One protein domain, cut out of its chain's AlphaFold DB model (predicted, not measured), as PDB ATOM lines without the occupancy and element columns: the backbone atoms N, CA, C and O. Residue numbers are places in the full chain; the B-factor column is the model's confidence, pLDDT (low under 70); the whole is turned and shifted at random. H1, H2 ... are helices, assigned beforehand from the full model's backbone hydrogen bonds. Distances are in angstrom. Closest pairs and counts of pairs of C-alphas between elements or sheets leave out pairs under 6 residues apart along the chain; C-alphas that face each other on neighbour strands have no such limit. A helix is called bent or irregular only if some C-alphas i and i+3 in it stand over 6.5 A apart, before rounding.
ATOM      1  N   MET A   3     145.380 135.754 175.373       77.00
ATOM      2  CA  MET A   3     146.277 135.983 176.512       77.00
ATOM      3  C   MET A   3     145.607 136.642 177.725       77.00
ATOM      4  O   MET A   3     146.115 136.489 178.829       77.00
ATOM      5  N   PHE A   4     144.470 137.327 177.561       78.31
ATOM      6  CA  PHE A   4     143.747 137.951 178.680       78.31
ATOM      7  C   PHE A   4     143.365 136.953 179.789       78.31
ATOM      8  O   PHE A   4     143.761 137.181 180.930       78.31
ATOM      9  N   PRO A   5     142.661 135.834 179.509       75.44
ATOM     10  CA  PRO A   5     142.254 134.885 180.550       75.44
ATOM     11  C   PRO A   5     143.421 134.169 181.242       75.44
ATOM     12  O   PRO A   5     143.243 133.663 182.344       75.44
ATOM     13  N   ILE A   6     144.607 134.128 180.622       78.56
ATOM     14  CA  ILE A   6     145.799 133.465 181.175       78.56
ATOM     15  C   ILE A   6     146.647 134.447 181.996       78.56
ATOM     16  O   ILE A   6     147.129 134.101 183.069       78.56
ATOM     17  N   ALA A   7     146.824 135.680 181.517       75.75
ATOM     18  CA  ALA A   7     147.673 136.677 182.166       75.75
ATOM     19  C   ALA A   7     146.976 137.411 183.325       75.75
ATOM     20  O   ALA A   7     147.636 137.839 184.271       75.75
ATOM     21  N   LEU A   8     145.646 137.543 183.282       75.25
ATOM     22  CA  LEU A   8     144.880 138.190 184.348       75.25
ATOM     23  C   LEU A   8     145.040 137.483 185.710       75.25
ATOM     24  O   LEU A   8     145.439 138.150 186.657       75.25
ATOM     25  N   PRO A   9     144.837 136.159 185.860       72.12
ATOM     26  CA  PRO A   9     145.019 135.500 187.159       72.12
ATOM     27  C   PRO A   9     146.465 135.536 187.678       72.12
ATOM     28  O   PRO A   9     146.664 135.439 188.881       72.12
ATOM     29  N   LEU A  10     147.463 135.715 186.803       71.50
ATOM     30  CA  LEU A  10     148.869 135.891 187.199       71.50
ATOM     31  C   LEU A  10     149.195 137.309 187.686       71.50
ATOM     32  O   LEU A  10     150.245 137.521 188.285       71.50
ATOM     33  N   THR A  11     148.322 138.280 187.408       67.75
ATOM     34  CA  THR A  11     148.480 139.687 187.810       67.75
ATOM     35  C   THR A  11     147.521 140.109 188.915       67.75
ATOM     36  O   THR A  11     147.755 141.124 189.569       67.75
ATOM     37  N   VAL A  12     146.466 139.325 189.159       67.50
ATOM     38  CA  VAL A  12     145.650 139.423 190.372       67.50
ATOM     39  C   VAL A  12     146.563 139.136 191.573       67.50
ATOM     40  O   VAL A  12     147.300 138.151 191.544       67.50
ATOM     41  N   PRO A  13     146.562 139.995 192.607       57.28
ATOM     42  CA  PRO A  13     147.577 139.975 193.652       57.28
ATOM     43  C   PRO A  13     147.561 138.653 194.416       57.28
ATOM     44  O   PRO A  13     146.638 138.372 195.180       57.28
ATOM     45  N   HIS A  14     148.612 137.863 194.223       57.28
ATOM     46  CA  HIS A  14     149.024 136.839 195.165       57.28
ATOM     47  C   HIS A  14     150.052 137.498 196.092       57.28
ATOM     48  O   HIS A  14     151.196 137.708 195.703       57.28
ATOM     49  N   ASP A  15     149.599 137.836 197.297       48.88
ATOM     50  CA  ASP A  15     150.369 138.417 198.402       48.88
ATOM     51  C   ASP A  15     150.853 139.876 198.260       48.88
ATOM     52  O   ASP A  15     151.176 140.394 197.195       48.88
ATOM     53  N   VAL A  16     150.815 140.570 199.395       55.72
ATOM     54  CA  VAL A  16     150.628 142.024 199.547       55.72
ATOM     55  C   VAL A  16     151.961 142.788 199.715       55.72
ATOM     56  O   VAL A  16     151.955 143.982 199.986       55.72
ATOM     57  N   ASP A  17     153.109 142.149 199.457       57.28
ATOM     58  CA  ASP A  17     154.450 142.684 199.777       57.28
ATOM     59  C   ASP A  17     155.381 142.897 198.559       57.28
ATOM     60  O   ASP A  17     156.608 142.935 198.678       57.28
ATOM     61  N   GLY A  18     154.823 143.033 197.352       60.94
ATOM     62  CA  GLY A  18     155.597 143.352 196.147       60.94
ATOM     63  C   GLY A  18     156.007 144.837 196.063       60.94
ATOM     64  O   GLY A  18     155.230 145.703 196.457       60.94
ATOM     65  N   PRO A  19     157.178 145.178 195.484       62.53
ATOM     66  CA  PRO A  19     157.654 146.563 195.353       62.53
ATOM     67  C   PRO A  19     156.813 147.454 194.418       62.53
ATOM     68  O   PRO A  19     157.067 148.653 194.339       62.53
ATOM     69  N   VAL A  20     155.831 146.889 193.707       63.56
ATOM     70  CA  VAL A  20     154.952 147.592 192.763       63.56
ATOM     71  C   VAL A  20     153.502 147.344 193.176       63.56
ATOM     72  O   VAL A  20     153.122 146.183 193.364       63.56
ATOM     73  N   PRO A  21     152.673 148.390 193.329       65.75
ATOM     74  CA  PRO A  21     151.292 148.215 193.746       65.75
ATOM     75  C   PRO A  21     150.510 147.417 192.683       65.75
ATOM     76  O   PRO A  21     150.683 147.593 191.477       65.75
ATOM     77  N   ALA A  22     149.648 146.501 193.133       65.19
ATOM     78  CA  ALA A  22     148.983 145.506 192.279       65.19
ATOM     79  C   ALA A  22     148.167 146.105 191.112       65.19
ATOM     80  O   ALA A  22     148.003 145.480 190.065       65.19
ATOM     81  N   ASN A  23     147.673 147.333 191.277       69.00
ATOM     82  CA  ASN A  23     146.956 148.084 190.248       69.00
ATOM     83  C   ASN A  23     147.861 148.516 189.078       69.00
ATOM     84  O   ASN A  23     147.421 148.465 187.928       69.00
ATOM     85  N   GLU A  24     149.108 148.909 189.341       71.00
ATOM     86  CA  GLU A  24     150.064 149.330 188.312       71.00
ATOM     87  C   GLU A  24     150.547 148.138 187.482       71.00
ATOM     88  O   GLU A  24     150.566 148.211 186.253       71.00
ATOM     89  N   SER A  25     150.828 147.004 188.130       73.62
ATOM     90  CA  SER A  25     151.214 145.753 187.459       73.62
ATOM     91  C   SER A  25     150.113 145.219 186.536       73.62
ATOM     92  O   SER A  25     150.386 144.766 185.418       73.62
ATOM     93  N   LEU A  26     148.852 145.311 186.971       78.06
ATOM     94  CA  LEU A  26     147.694 144.941 186.157       78.06
ATOM     95  C   LEU A  26     147.545 145.875 184.949       78.06
ATOM     96  O   LEU A  26     147.377 145.398 183.827       78.06
ATOM     97  N   LEU A  27     147.660 147.191 185.148       78.94
ATOM     98  CA  LEU A  27     147.546 148.163 184.061       78.94
ATOM     99  C   LEU A  27     148.674 148.013 183.028       78.94
ATOM    100  O   LEU A  27     148.407 148.034 181.825       78.94
ATOM    101  N   ALA A  28     149.910 147.793 183.483       78.88
ATOM    102  CA  ALA A  28     151.057 147.533 182.617       78.88
ATOM    103  C   ALA A  28     150.867 146.250 181.794       78.88
ATOM    104  O   ALA A  28     151.098 146.244 180.585       78.88
ATOM    105  N   THR A  29     150.367 145.181 182.421       82.75
ATOM    106  CA  THR A  29     150.114 143.905 181.739       82.75
ATOM    107  C   THR A  29     148.992 144.021 180.713       82.75
ATOM    108  O   THR A  29     149.131 143.542 179.589       82.75
ATOM    109  N   LEU A  30     147.899 144.707 181.051       84.00
ATOM    110  CA  LEU A  30     146.817 144.987 180.106       84.00
ATOM    111  C   LEU A  30     147.317 145.806 178.910       84.00
ATOM    112  O   LEU A  30     147.031 145.450 177.766       84.00
ATOM    113  N   GLY A  31     148.104 146.854 179.162       84.25
ATOM    114  CA  GLY A  31     148.722 147.667 178.114       84.25
ATOM    115  C   GLY A  31     149.632 146.848 177.198       84.25
ATOM    116  O   GLY A  31     149.519 146.945 175.974       84.25
ATOM    117  N   ALA A  32     150.473 145.982 177.770       84.12
ATOM    118  CA  ALA A  32     151.361 145.102 177.017       84.12
ATOM    119  C   ALA A  32     150.588 144.098 176.144       84.12
ATOM    120  O   ALA A  32     150.918 143.918 174.970       84.12
ATOM    121  N   ILE A  33     149.522 143.482 176.672       87.88
ATOM    122  CA  ILE A  33     148.699 142.528 175.912       87.88
ATOM    123  C   ILE A  33     147.966 143.232 174.766       87.88
ATOM    124  O   ILE A  33     147.929 142.698 173.656       87.88
ATOM    125  N   ILE A  34     147.397 144.418 175.011       87.94
ATOM    126  CA  ILE A  34     146.710 145.195 173.969       87.94
ATOM    127  C   ILE A  34     147.708 145.594 172.876       87.94
ATOM    128  O   ILE A  34     147.457 145.311 171.703       87.94
ATOM    129  N   SER A  35     148.862 146.156 173.249       86.81
ATOM    130  CA  SER A  35     149.905 146.564 172.299       86.81
ATOM    131  C   SER A  35     150.412 145.385 171.457       86.81
ATOM    132  O   SER A  35     150.465 145.480 170.229       86.81
ATOM    133  N   GLY A  36     150.689 144.239 172.088       85.38
ATOM    134  CA  GLY A  36     151.108 143.022 171.390       85.38
ATOM    135  C   GLY A  36     150.027 142.448 170.471       85.38
ATOM    136  O   GLY A  36     150.336 141.995 169.369       85.38
ATOM    137  N   SER A  37     148.756 142.507 170.881       85.81
ATOM    138  CA  SER A  37     147.644 142.051 170.039       85.81
ATOM    139  C   SER A  37     147.439 142.924 168.801       85.81
ATOM    140  O   SER A  37     147.269 142.381 167.717       85.81
ATOM    141  N   MET A  38     147.562 144.251 168.925       84.94
ATOM    142  CA  MET A  38     147.485 145.157 167.773       84.94
ATOM    143  C   MET A  38     148.626 144.926 166.781       84.94
ATOM    144  O   MET A  38     148.395 144.939 165.575       84.94
ATOM    145  N   PHE A  39     149.847 144.697 167.277       85.38
ATOM    146  CA  PHE A  39     150.975 144.332 166.421       85.38
ATOM    147  C   PHE A  39     150.696 143.023 165.666       85.38
ATOM    148  O   PHE A  39     150.827 142.986 164.445       85.38
ATOM    149  N   GLY A  40     150.253 141.972 166.367       84.12
ATOM    150  CA  GLY A  40     149.939 140.675 165.764       84.12
ATOM    151  C   GLY A  40     148.839 140.738 164.703       84.12
ATOM    152  O   GLY A  40     148.992 140.147 163.637       84.12
ATOM    153  N   ASP A  41     147.773 141.502 164.944       84.69
ATOM    154  CA  ASP A  41     146.650 141.647 164.009       84.69
ATOM    155  C   ASP A  41     147.033 142.381 162.714       84.69
ATOM    156  O   ASP A  41     146.339 142.232 161.714       84.69
ATOM    157  N   HIS A  42     148.123 143.157 162.709       81.56
ATOM    158  CA  HIS A  42     148.567 143.913 161.532       81.56
ATOM    159  C   HIS A  42     149.395 143.066 160.558       81.56
ATOM    160  O   HIS A  42     149.307 143.236 159.346       81.56
ATOM    161  N   VAL A  43     150.200 142.143 161.089       81.56
ATOM    162  CA  VAL A  43     151.122 141.299 160.307       81.56
ATOM    163  C   VAL A  43     150.699 139.834 160.217       81.56
ATOM    164  O   VAL A  43     151.374 139.042 159.562       81.56
ATOM    165  N   SER A  44     149.584 139.447 160.837       85.75
ATOM    166  CA  SER A  44     149.090 138.073 160.768       85.75
ATOM    167  C   SER A  44     148.378 137.800 159.435       85.75
ATOM    168  O   SER A  44     147.342 138.401 159.162       85.75
ATOM    169  N   PRO A  45     148.836 136.825 158.627       75.19
ATOM    170  CA  PRO A  45     148.166 136.447 157.379       75.19
ATOM    171  C   PRO A  45     146.800 135.772 157.598       75.19
ATOM    172  O   PRO A  45     146.095 135.506 156.635       75.19
ATOM    173  N   ILE A  46     146.436 135.462 158.843       83.25
ATOM    174  CA  ILE A  46     145.158 134.835 159.208       83.25
ATOM    175  C   ILE A  46     144.153 135.881 159.727       83.25
ATOM    176  O   ILE A  46     142.980 135.571 159.897       83.25
ATOM    177  N   SER A  47     144.592 137.115 160.002       85.19
ATOM    178  CA  SER A  47     143.723 138.154 160.561       85.19
ATOM    179  C   SER A  47     142.725 138.671 159.520       85.19
ATOM    180  O   SER A  47     143.120 139.058 158.417       85.19
ATOM    181  N   ASP A  48     141.440 138.745 159.884       85.69
ATOM    182  CA  ASP A  48     140.369 139.261 159.018       85.69
ATOM    183  C   ASP A  48     140.664 140.691 158.529       85.69
ATOM    184  O   ASP A  48     140.363 141.047 157.387       85.69
ATOM    185  N   THR A  49     141.312 141.509 159.368       84.38
ATOM    186  CA  THR A  49     141.710 142.882 159.023       84.38
ATOM    187  C   THR A  49     142.827 142.917 157.983       84.38
ATOM    188  O   THR A  49     142.756 143.718 157.051       84.38
ATOM    189  N   THR A  50     143.820 142.030 158.073       82.00
ATOM    190  CA  THR A  50     144.896 141.904 157.075       82.00
ATOM    191  C   THR A  50     144.352 141.395 155.739       82.00
ATOM    192  O   THR A  50     144.723 141.916 154.685       82.00
ATOM    193  N   ILE A  51     143.417 140.437 155.771       83.06
ATOM    194  CA  ILE A  51     142.729 139.930 154.574       83.06
ATOM    195  C   ILE A  51     141.958 141.062 153.891       83.06
ATOM    196  O   ILE A  51     142.198 141.334 152.713       83.06
ATOM    197  N   LEU A  52     141.106 141.781 154.626       85.44
ATOM    198  CA  LEU A  52     140.323 142.884 154.069       85.44
ATOM    199  C   LEU A  52     141.214 144.027 153.546       85.44
ATOM    200  O   LEU A  52     140.979 144.528 152.447       85.44
ATOM    201  N   SER A  53     142.270 144.392 154.278       83.81
ATOM    202  CA  SER A  53     143.237 145.424 153.871       83.81
ATOM    203  C   SER A  53     143.968 145.061 152.570       83.81
ATOM    204  O   SER A  53     144.122 145.905 151.679       83.81
ATOM    205  N   SER A  54     144.364 143.792 152.412       82.56
ATOM    206  CA  SER A  54     145.012 143.302 151.187       82.56
ATOM    207  C   SER A  54     144.080 143.334 149.970       82.56
ATOM    208  O   SER A  54     144.502 143.761 148.891       82.56
ATOM    209  N   LEU A  55     142.796 143.000 150.165       85.44
ATOM    210  CA  LEU A  55     141.757 143.074 149.133       85.44
ATOM    211  C   LEU A  55     141.499 144.523 148.699       85.44
ATOM    212  O   LEU A  55     141.476 144.806 147.504       85.44
ATOM    213  N   CYS A  56     141.370 145.456 149.648       85.56
ATOM    214  CA  CYS A  56     141.205 146.882 149.348       85.56
ATOM    215  C   CYS A  56     142.417 147.474 148.613       85.56
ATOM    216  O   CYS A  56     142.258 148.374 147.791       85.56
ATOM    217  N   SER A  57     143.613 146.946 148.876       83.00
ATOM    218  CA  SER A  57     144.859 147.361 148.222       83.00
ATOM    219  C   SER A  57     145.105 146.661 146.876       83.00
ATOM    220  O   SER A  57     146.118 146.930 146.235       83.00
ATOM    221  N   SER A  58     144.203 145.766 146.438       85.00
ATOM    222  CA  SER A  58     144.336 144.958 145.209       85.00
ATOM    223  C   SER A  58     145.686 144.236 145.093       85.00
ATOM    224  O   SER A  58     146.257 144.126 144.008       85.00
ATOM    225  N   CYS A  59     146.219 143.766 146.222       82.19
ATOM    226  CA  CYS A  59     147.505 143.081 146.296       82.19
ATOM    227  C   CYS A  59     147.351 141.712 146.958       82.19
ATOM    228  O   CYS A  59     146.469 141.513 147.794       82.19
ATOM    229  N   ASP A  60     148.233 140.772 146.617       87.00
ATOM    230  CA  ASP A  60     148.247 139.465 147.266       87.00
ATOM    231  C   ASP A  60     148.487 139.610 148.772       87.00
ATOM    232  O   ASP A  60     149.420 140.290 149.209       87.00
ATOM    233  N   LEU A  61     147.696 138.892 149.571       85.00
ATOM    234  CA  LEU A  61     147.769 138.890 151.033       85.00
ATOM    235  C   LEU A  61     149.195 138.683 151.561       85.00
ATOM    236  O   LEU A  61     149.664 139.407 152.438       85.00
ATOM    237  N   MET A  62     149.921 137.724 150.985       84.50
ATOM    238  CA  MET A  62     151.295 137.436 151.397       84.50
ATOM    239  C   MET A  62     152.272 138.555 151.009       84.50
ATOM    240  O   MET A  62     153.242 138.796 151.726       84.50
ATOM    241  N   GLN A  63     152.025 139.273 149.909       82.38
ATOM    242  CA  GLN A  63     152.836 140.435 149.525       82.38
ATOM    243  C   GLN A  63     152.558 141.631 150.445       82.38
ATOM    244  O   GLN A  63     153.497 142.317 150.852       82.38
ATOM    245  N   HIS A  64     151.299 141.831 150.847       84.69
ATOM    246  CA  HIS A  64     150.904 142.833 151.839       84.69
ATOM    247  C   HIS A  64     151.626 142.610 153.174       84.69
ATOM    248  O   HIS A  64     152.330 143.489 153.667       84.69
ATOM    249  N   VAL A  65     151.559 141.388 153.711       85.81
ATOM    250  CA  VAL A  65     152.227 141.031 154.972       85.81
ATOM    251  C   VAL A  65     153.744 141.145 154.858       85.81
ATOM    252  O   VAL A  65     154.394 141.665 155.759       85.81
ATOM    253  N   ARG A  66     154.342 140.693 153.751       84.44
ATOM    254  CA  ARG A  66     155.801 140.717 153.578       84.44
ATOM    255  C   ARG A  66     156.365 142.133 153.474       84.44
ATOM    256  O   ARG A  66     157.491 142.362 153.908       84.44
ATOM    257  N   THR A  67     155.603 143.067 152.915       84.06
ATOM    258  CA  THR A  67     156.004 144.476 152.824       84.06
ATOM    259  C   THR A  67     155.771 145.226 154.134       84.06
ATOM    260  O   THR A  67     156.604 146.048 154.501       84.06
ATOM    261  N   GLN A  68     154.713 144.905 154.886       82.19
ATOM    262  CA  GLN A  68     154.399 145.546 156.172       82.19
ATOM    263  C   GLN A  68     155.153 144.952 157.368       82.19
ATOM    264  O   GLN A  68     155.463 145.670 158.316       82.19
ATOM    265  N   GLY A  69     155.498 143.667 157.301       84.62
ATOM    266  CA  GLY A  69     156.288 142.915 158.275       84.62
ATOM    267  C   GLY A  69     157.492 143.665 158.844       84.62
ATOM    268  O   GLY A  69     157.558 143.851 160.060       84.62
ATOM    269  N   PRO A  70     158.441 144.120 158.002       84.94
ATOM    270  CA  PRO A  70     159.632 144.809 158.486       84.94
ATOM    271  C   PRO A  70     159.304 146.117 159.219       84.94
ATOM    272  O   PRO A  70     159.863 146.360 160.286       84.94
ATOM    273  N   TYR A  71     158.360 146.923 158.717       85.38
ATOM    274  CA  TYR A  71     157.952 148.170 159.377       85.38
ATOM    275  C   TYR A  71     157.275 147.904 160.718       85.38
ATOM    276  O   TYR A  71     157.658 148.483 161.734       85.38
ATOM    277  N   ALA A  72     156.312 146.982 160.741       85.31
ATOM    278  CA  ALA A  72     155.623 146.597 161.961       85.31
ATOM    279  C   ALA A  72     156.611 146.049 163.001       85.31
ATOM    280  O   ALA A  72     156.472 146.345 164.183       85.31
ATOM    281  N   CYS A  73     157.623 145.280 162.582       87.00
ATOM    282  CA  CYS A  73     158.633 144.724 163.479       87.00
ATOM    283  C   CYS A  73     159.472 145.821 164.151       87.00
ATOM    284  O   CYS A  73     159.672 145.771 165.363       87.00
ATOM    285  N   VAL A  74     159.885 146.854 163.407       87.19
ATOM    286  CA  VAL A  74     160.583 148.021 163.977       87.19
ATOM    287  C   VAL A  74     159.713 148.715 165.028       87.19
ATOM    288  O   VAL A  74     160.183 148.978 166.137       87.19
ATOM    289  N   VAL A  75     158.431 148.948 164.726       87.00
ATOM    290  CA  VAL A  75     157.488 149.546 165.688       87.00
ATOM    291  C   VAL A  75     157.293 148.655 166.913       87.00
ATOM    292  O   VAL A  75     157.316 149.150 168.039       87.00
ATOM    293  N   GLY A  76     157.150 147.345 166.713       86.50
ATOM    294  CA  GLY A  76     156.986 146.366 167.784       86.50
ATOM    295  C   GLY A  76     158.184 146.329 168.732       86.50
ATOM    296  O   GLY A  76     157.997 146.359 169.945       86.50
ATOM    297  N   VAL A  77     159.410 146.341 168.200       88.94
ATOM    298  CA  VAL A  77     160.641 146.360 169.010       88.94
ATOM    299  C   VAL A  77     160.765 147.661 169.798       88.94
ATOM    300  O   VAL A  77     161.061 147.622 170.991       88.94
ATOM    301  N   ILE A  78     160.501 148.811 169.171       87.62
ATOM    302  CA  ILE A  78     160.533 150.104 169.868       87.62
ATOM    303  C   ILE A  78     159.477 150.125 170.976       87.62
ATOM    304  O   ILE A  78     159.809 150.418 172.120       87.62
ATOM    305  N   SER A  79     158.233 149.744 170.673       86.12
ATOM    306  CA  SER A  79     157.141 149.690 171.653       86.12
ATOM    307  C   SER A  79     157.474 148.770 172.833       86.12
ATOM    308  O   SER A  79     157.267 149.146 173.986       86.12
ATOM    309  N   LEU A  80     158.068 147.601 172.566       86.81
ATOM    310  CA  LEU A  80     158.517 146.667 173.597       86.81
ATOM    311  C   LEU A  80     159.555 147.312 174.524       86.81
ATOM    312  O   LEU A  80     159.406 147.255 175.744       86.81
ATOM    313  N   LEU A  81     160.582 147.953 173.963       87.50
ATOM    314  CA  LEU A  81     161.626 148.615 174.748       87.50
ATOM    315  C   LEU A  81     161.064 149.763 175.590       87.50
ATOM    316  O   LEU A  81     161.388 149.868 176.771       87.50
ATOM    317  N   LEU A  82     160.188 150.592 175.017       86.19
ATOM    318  CA  LEU A  82     159.556 151.683 175.760       86.19
ATOM    319  C   LEU A  82     158.650 151.151 176.878       86.19
ATOM    320  O   LEU A  82     158.637 151.716 177.967       86.19
ATOM    321  N   CYS A  83     157.935 150.047 176.649       84.12
ATOM    322  CA  CYS A  83     157.104 149.404 177.666       84.12
ATOM    323  C   CYS A  83     157.947 148.871 178.841       84.12
ATOM    324  O   CYS A  83     157.602 149.112 180.000       84.12
ATOM    325  N   LEU A  84     159.090 148.234 178.560       83.69
ATOM    326  CA  LEU A  84     160.017 147.744 179.589       83.69
ATOM    327  C   LEU A  84     160.631 148.884 180.415       83.69
ATOM    328  O   LEU A  84     160.699 148.795 181.641       83.69
ATOM    329  N   VAL A  85     161.045 149.971 179.759       84.00
ATOM    330  CA  VAL A  85     161.580 151.160 180.444       84.00
ATOM    331  C   VAL A  85     160.489 151.837 181.275       84.00
ATOM    332  O   VAL A  85     160.722 152.165 182.435       84.00
ATOM    333  N   SER A  86     159.282 151.973 180.720       79.88
ATOM    334  CA  SER A  86     158.124 152.544 181.413       79.88
ATOM    335  C   SER A  86     157.831 151.803 182.722       79.88
ATOM    336  O   SER A  86     157.687 152.447 183.758       79.88
ATOM    337  N   SER A  87     157.877 150.463 182.709       74.19
ATOM    338  CA  SER A  87     157.598 149.612 183.877       74.19
ATOM    339  C   SER A  87     158.555 149.796 185.062       74.19
ATOM    340  O   SER A  87     158.214 149.388 186.168       74.19
ATOM    341  N   THR A  88     159.751 150.351 184.854       77.75
ATOM    342  CA  THR A  88     160.751 150.570 185.920       77.75
ATOM    343  C   THR A  88     160.906 152.045 186.295       77.75
ATOM    344  O   THR A  88     161.673 152.382 187.196       77.75
ATOM    345  N   SER A  89     160.183 152.934 185.611       78.19
ATOM    346  CA  SER A  89     160.320 154.387 185.719       78.19
ATOM    347  C   SER A  89     159.118 155.032 186.414       78.19
ATOM    348  O   SER A  89     158.049 154.439 186.517       78.19
ATOM    349  N   SER A  90     159.273 156.269 186.896       78.19
ATOM    350  CA  SER A  90     158.154 157.014 187.484       78.19
ATOM    351  C   SER A  90     157.110 157.391 186.424       78.19
ATOM    352  O   SER A  90     157.440 157.597 185.254       78.19
ATOM    353  N   ALA A  91     155.850 157.565 186.834       73.31
ATOM    354  CA  ALA A  91     154.739 157.891 185.928       73.31
ATOM    355  C   ALA A  91     154.994 159.129 185.037       73.31
ATOM    356  O   ALA A  91     154.547 159.187 183.892       73.31
ATOM    357  N   LEU A  92     155.759 160.105 185.537       74.25
ATOM    358  CA  LEU A  92     156.182 161.294 184.786       74.25
ATOM    359  C   LEU A  92     157.143 160.954 183.639       74.25
ATOM    360  O   LEU A  92     157.011 161.497 182.544       74.25
ATOM    361  N   VAL A  93     158.087 160.038 183.874       78.31
ATOM    362  CA  VAL A  93     159.024 159.559 182.849       78.31
ATOM    363  C   VAL A  93     158.279 158.728 181.806       78.31
ATOM    364  O   VAL A  93     158.462 158.961 180.614       78.31
ATOM    365  N   ALA A  94     157.368 157.849 182.236       75.44
ATOM    366  CA  ALA A  94     156.511 157.071 181.341       75.44
ATOM    367  C   ALA A  94     155.675 157.962 180.400       75.44
ATOM    368  O   ALA A  94     155.592 157.694 179.201       75.44
ATOM    369  N   ALA A  95     155.112 159.063 180.913       78.75
ATOM    370  CA  ALA A  95     154.339 160.013 180.112       78.75
ATOM    371  C   ALA A  95     155.186 160.737 179.050       78.75
ATOM    372  O   ALA A  95     154.702 160.975 177.946       78.75
ATOM    373  N   MET A  96     156.447 161.061 179.356       82.62
ATOM    374  CA  MET A  96     157.378 161.681 178.399       82.62
ATOM    375  C   MET A  96     157.905 160.688 177.364       82.62
ATOM    376  O   MET A  96     158.237 161.067 176.242       82.62
ATOM    377  N   LEU A  97     157.952 159.406 177.712       82.44
ATOM    378  CA  LEU A  97     158.463 158.358 176.842       82.44
ATOM    379  C   LEU A  97     157.572 158.122 175.610       82.44
ATOM    380  O   LEU A  97     158.076 157.780 174.542       82.44
ATOM    381  N   LEU A  98     156.264 158.367 175.730       81.88
ATOM    382  CA  LEU A  98     155.300 158.227 174.636       81.88
ATOM    383  C   LEU A  98     155.527 159.228 173.479       81.88
ATOM    384  O   LEU A  98     155.724 158.771 172.351       81.88
ATOM    385  N   PRO A  99     155.564 160.562 173.691       87.31
ATOM    386  CA  PRO A  99     155.863 161.509 172.616       87.31
ATOM    387  C   PRO A  99     157.286 161.341 172.067       87.31
ATOM    388  O   PRO A  99     157.493 161.507 170.865       87.31
ATOM    389  N   ILE A 100     158.256 160.949 172.906       87.00
ATOM    390  CA  ILE A 100     159.620 160.622 172.460       87.00
ATOM    391  C   ILE A 100     159.602 159.406 171.527       87.00
ATOM    392  O   ILE A 100     160.246 159.430 170.481       87.00
ATOM    393  N   GLY A 101     158.839 158.365 171.862       83.88
ATOM    394  CA  GLY A 101     158.669 157.179 171.027       83.88
ATOM    395  C   GLY A 101     158.046 157.490 169.669       83.88
ATOM    396  O   GLY A 101     158.545 157.025 168.645       83.88
ATOM    397  N   VAL A 102     157.005 158.328 169.645       86.00
ATOM    398  CA  VAL A 102     156.376 158.800 168.400       86.00
ATOM    399  C   VAL A 102     157.369 159.595 167.551       86.00
ATOM    400  O   VAL A 102     157.461 159.365 166.346       86.00
ATOM    401  N   LEU A 103     158.150 160.488 168.164       87.00
ATOM    402  CA  LEU A 103     159.176 161.263 167.466       87.00
ATOM    403  C   LEU A 103     160.291 160.368 166.909       87.00
ATOM    404  O   LEU A 103     160.710 160.554 165.769       87.00
ATOM    405  N   LEU A 104     160.748 159.382 167.687       86.00
ATOM    406  CA  LEU A 104     161.763 158.417 167.267       86.00
ATOM    407  C   LEU A 104     161.278 157.606 166.060       86.00
ATOM    408  O   LEU A 104     162.006 157.463 165.083       86.00
ATOM    409  N   LEU A 105     160.035 157.124 166.101       85.56
ATOM    410  CA  LEU A 105     159.404 156.429 164.980       85.56
ATOM    411  C   LEU A 105     159.284 157.331 163.749       85.56
ATOM    412  O   LEU A 105     159.644 156.911 162.653       85.56
ATOM    413  N   ALA A 106     158.846 158.579 163.923       84.25
ATOM    414  CA  ALA A 106     158.753 159.548 162.834       84.25
ATOM    415  C   ALA A 106     160.121 159.862 162.205       84.25
ATOM    416  O   ALA A 106     160.209 160.029 160.988       84.25
ATOM    417  N   LEU A 107     161.186 159.909 163.013       84.44
ATOM    418  CA  LEU A 107     162.560 160.088 162.547       84.44
ATOM    419  C   LEU A 107     163.054 158.858 161.781       84.44
ATOM    420  O   LEU A 107     163.618 158.999 160.700       84.44
ATOM    421  N   ILE A 108     162.821 157.654 162.309       84.19
ATOM    422  CA  ILE A 108     163.196 156.401 161.643       84.19
ATOM    423  C   ILE A 108     162.483 156.283 160.294       84.19
ATOM    424  O   ILE A 108     163.114 155.904 159.312       84.19
ATOM    425  N   LEU A 109     161.207 156.667 160.218       81.38
ATOM    426  CA  LEU A 109     160.470 156.709 158.956       81.38
ATOM    427  C   LEU A 109     161.014 157.770 157.993       81.38
ATOM    428  O   LEU A 109     161.091 157.495 156.805       81.38
ATOM    429  N   HIS A 110     161.444 158.942 158.467       79.44
ATOM    430  CA  HIS A 110     162.073 159.946 157.597       79.44
ATOM    431  C   HIS A 110     163.452 159.530 157.071       79.44
ATOM    432  O   HIS A 110     163.838 159.953 155.987       79.44
ATOM    433  N   VAL A 111     164.221 158.756 157.841       79.31
ATOM    434  CA  VAL A 111     165.593 158.363 157.475       79.31
ATOM    435  C   VAL A 111     165.625 157.052 156.686       79.31
ATOM    436  O   VAL A 111     166.491 156.872 155.835       79.31
ATOM    437  N   CYS A 112     164.712 156.124 156.983       72.81
ATOM    438  CA  CYS A 112     164.689 154.771 156.424       72.81
ATOM    439  C   CYS A 112     163.471 154.501 155.521       72.81
ATOM    440  O   CYS A 112     163.377 153.419 154.938       72.81
ATOM    441  N   GLY A 113     162.528 155.441 155.428       66.31
ATOM    442  CA  GLY A 113     161.424 155.386 154.475       66.31
ATOM    443  C   GLY A 113     161.878 155.771 153.060       66.31
ATOM    444  O   GLY A 113     162.847 156.518 152.922       66.31
TER     445      GLY A 113
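This is residues 3 to 113 of the 114 residues of the protein "Hypothetical protein" of Hanusia phi (UniProt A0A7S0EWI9). The long helices H4 and H2 run side by side, opposite ways, in the middle of a flat row, with H5 beyond H4 and short H1 beyond H2. Short H3 sits at one end, by H2 and H4. The 111 printed residues, all helix in class, hold H1 to H5 in chain order; the whole is loose, radius of gyration of the C-alphas 17.2 A, spans 55 by 34 by 16 A.

H4, residues 61 to 86, 34.9 A, is only just irregular: C-alphas 67 and 70 are 6.7 A apart. H2 is residues 22 to 43, 32.3 A; H5, 91 to 112, 31.3 A; H3, 48 to 56; H1, 4 to 11. C-alpha 4 is at (143.747, 137.951, 178.680), C-alpha 112 at (164.689, 154.771, 156.424).

H4 touches H2, closest C-alphas Val 65 and Val 43, 5.5 A, at a shallow tilt of 18 degrees. H4, with residues 75 to 86 alone, touches H5 in a hairpin, closest C-alphas Ser 86 and Ala 94, 4.8 A. H1 and H2 form another, closest C-alphas Thr 11 and Leu 26, 5.6 A. H3 touches H2 only at the corner. Every O i to N i+4 pair is within hydrogen-bond range in H3, 2 of 4 in H1, 17 of 18 in H2, 20 of 22 in H4, 16 of 18 in H5.

The printed part has no cut and no long link; residues 11 to 23 and 113 have pLDDT under 70.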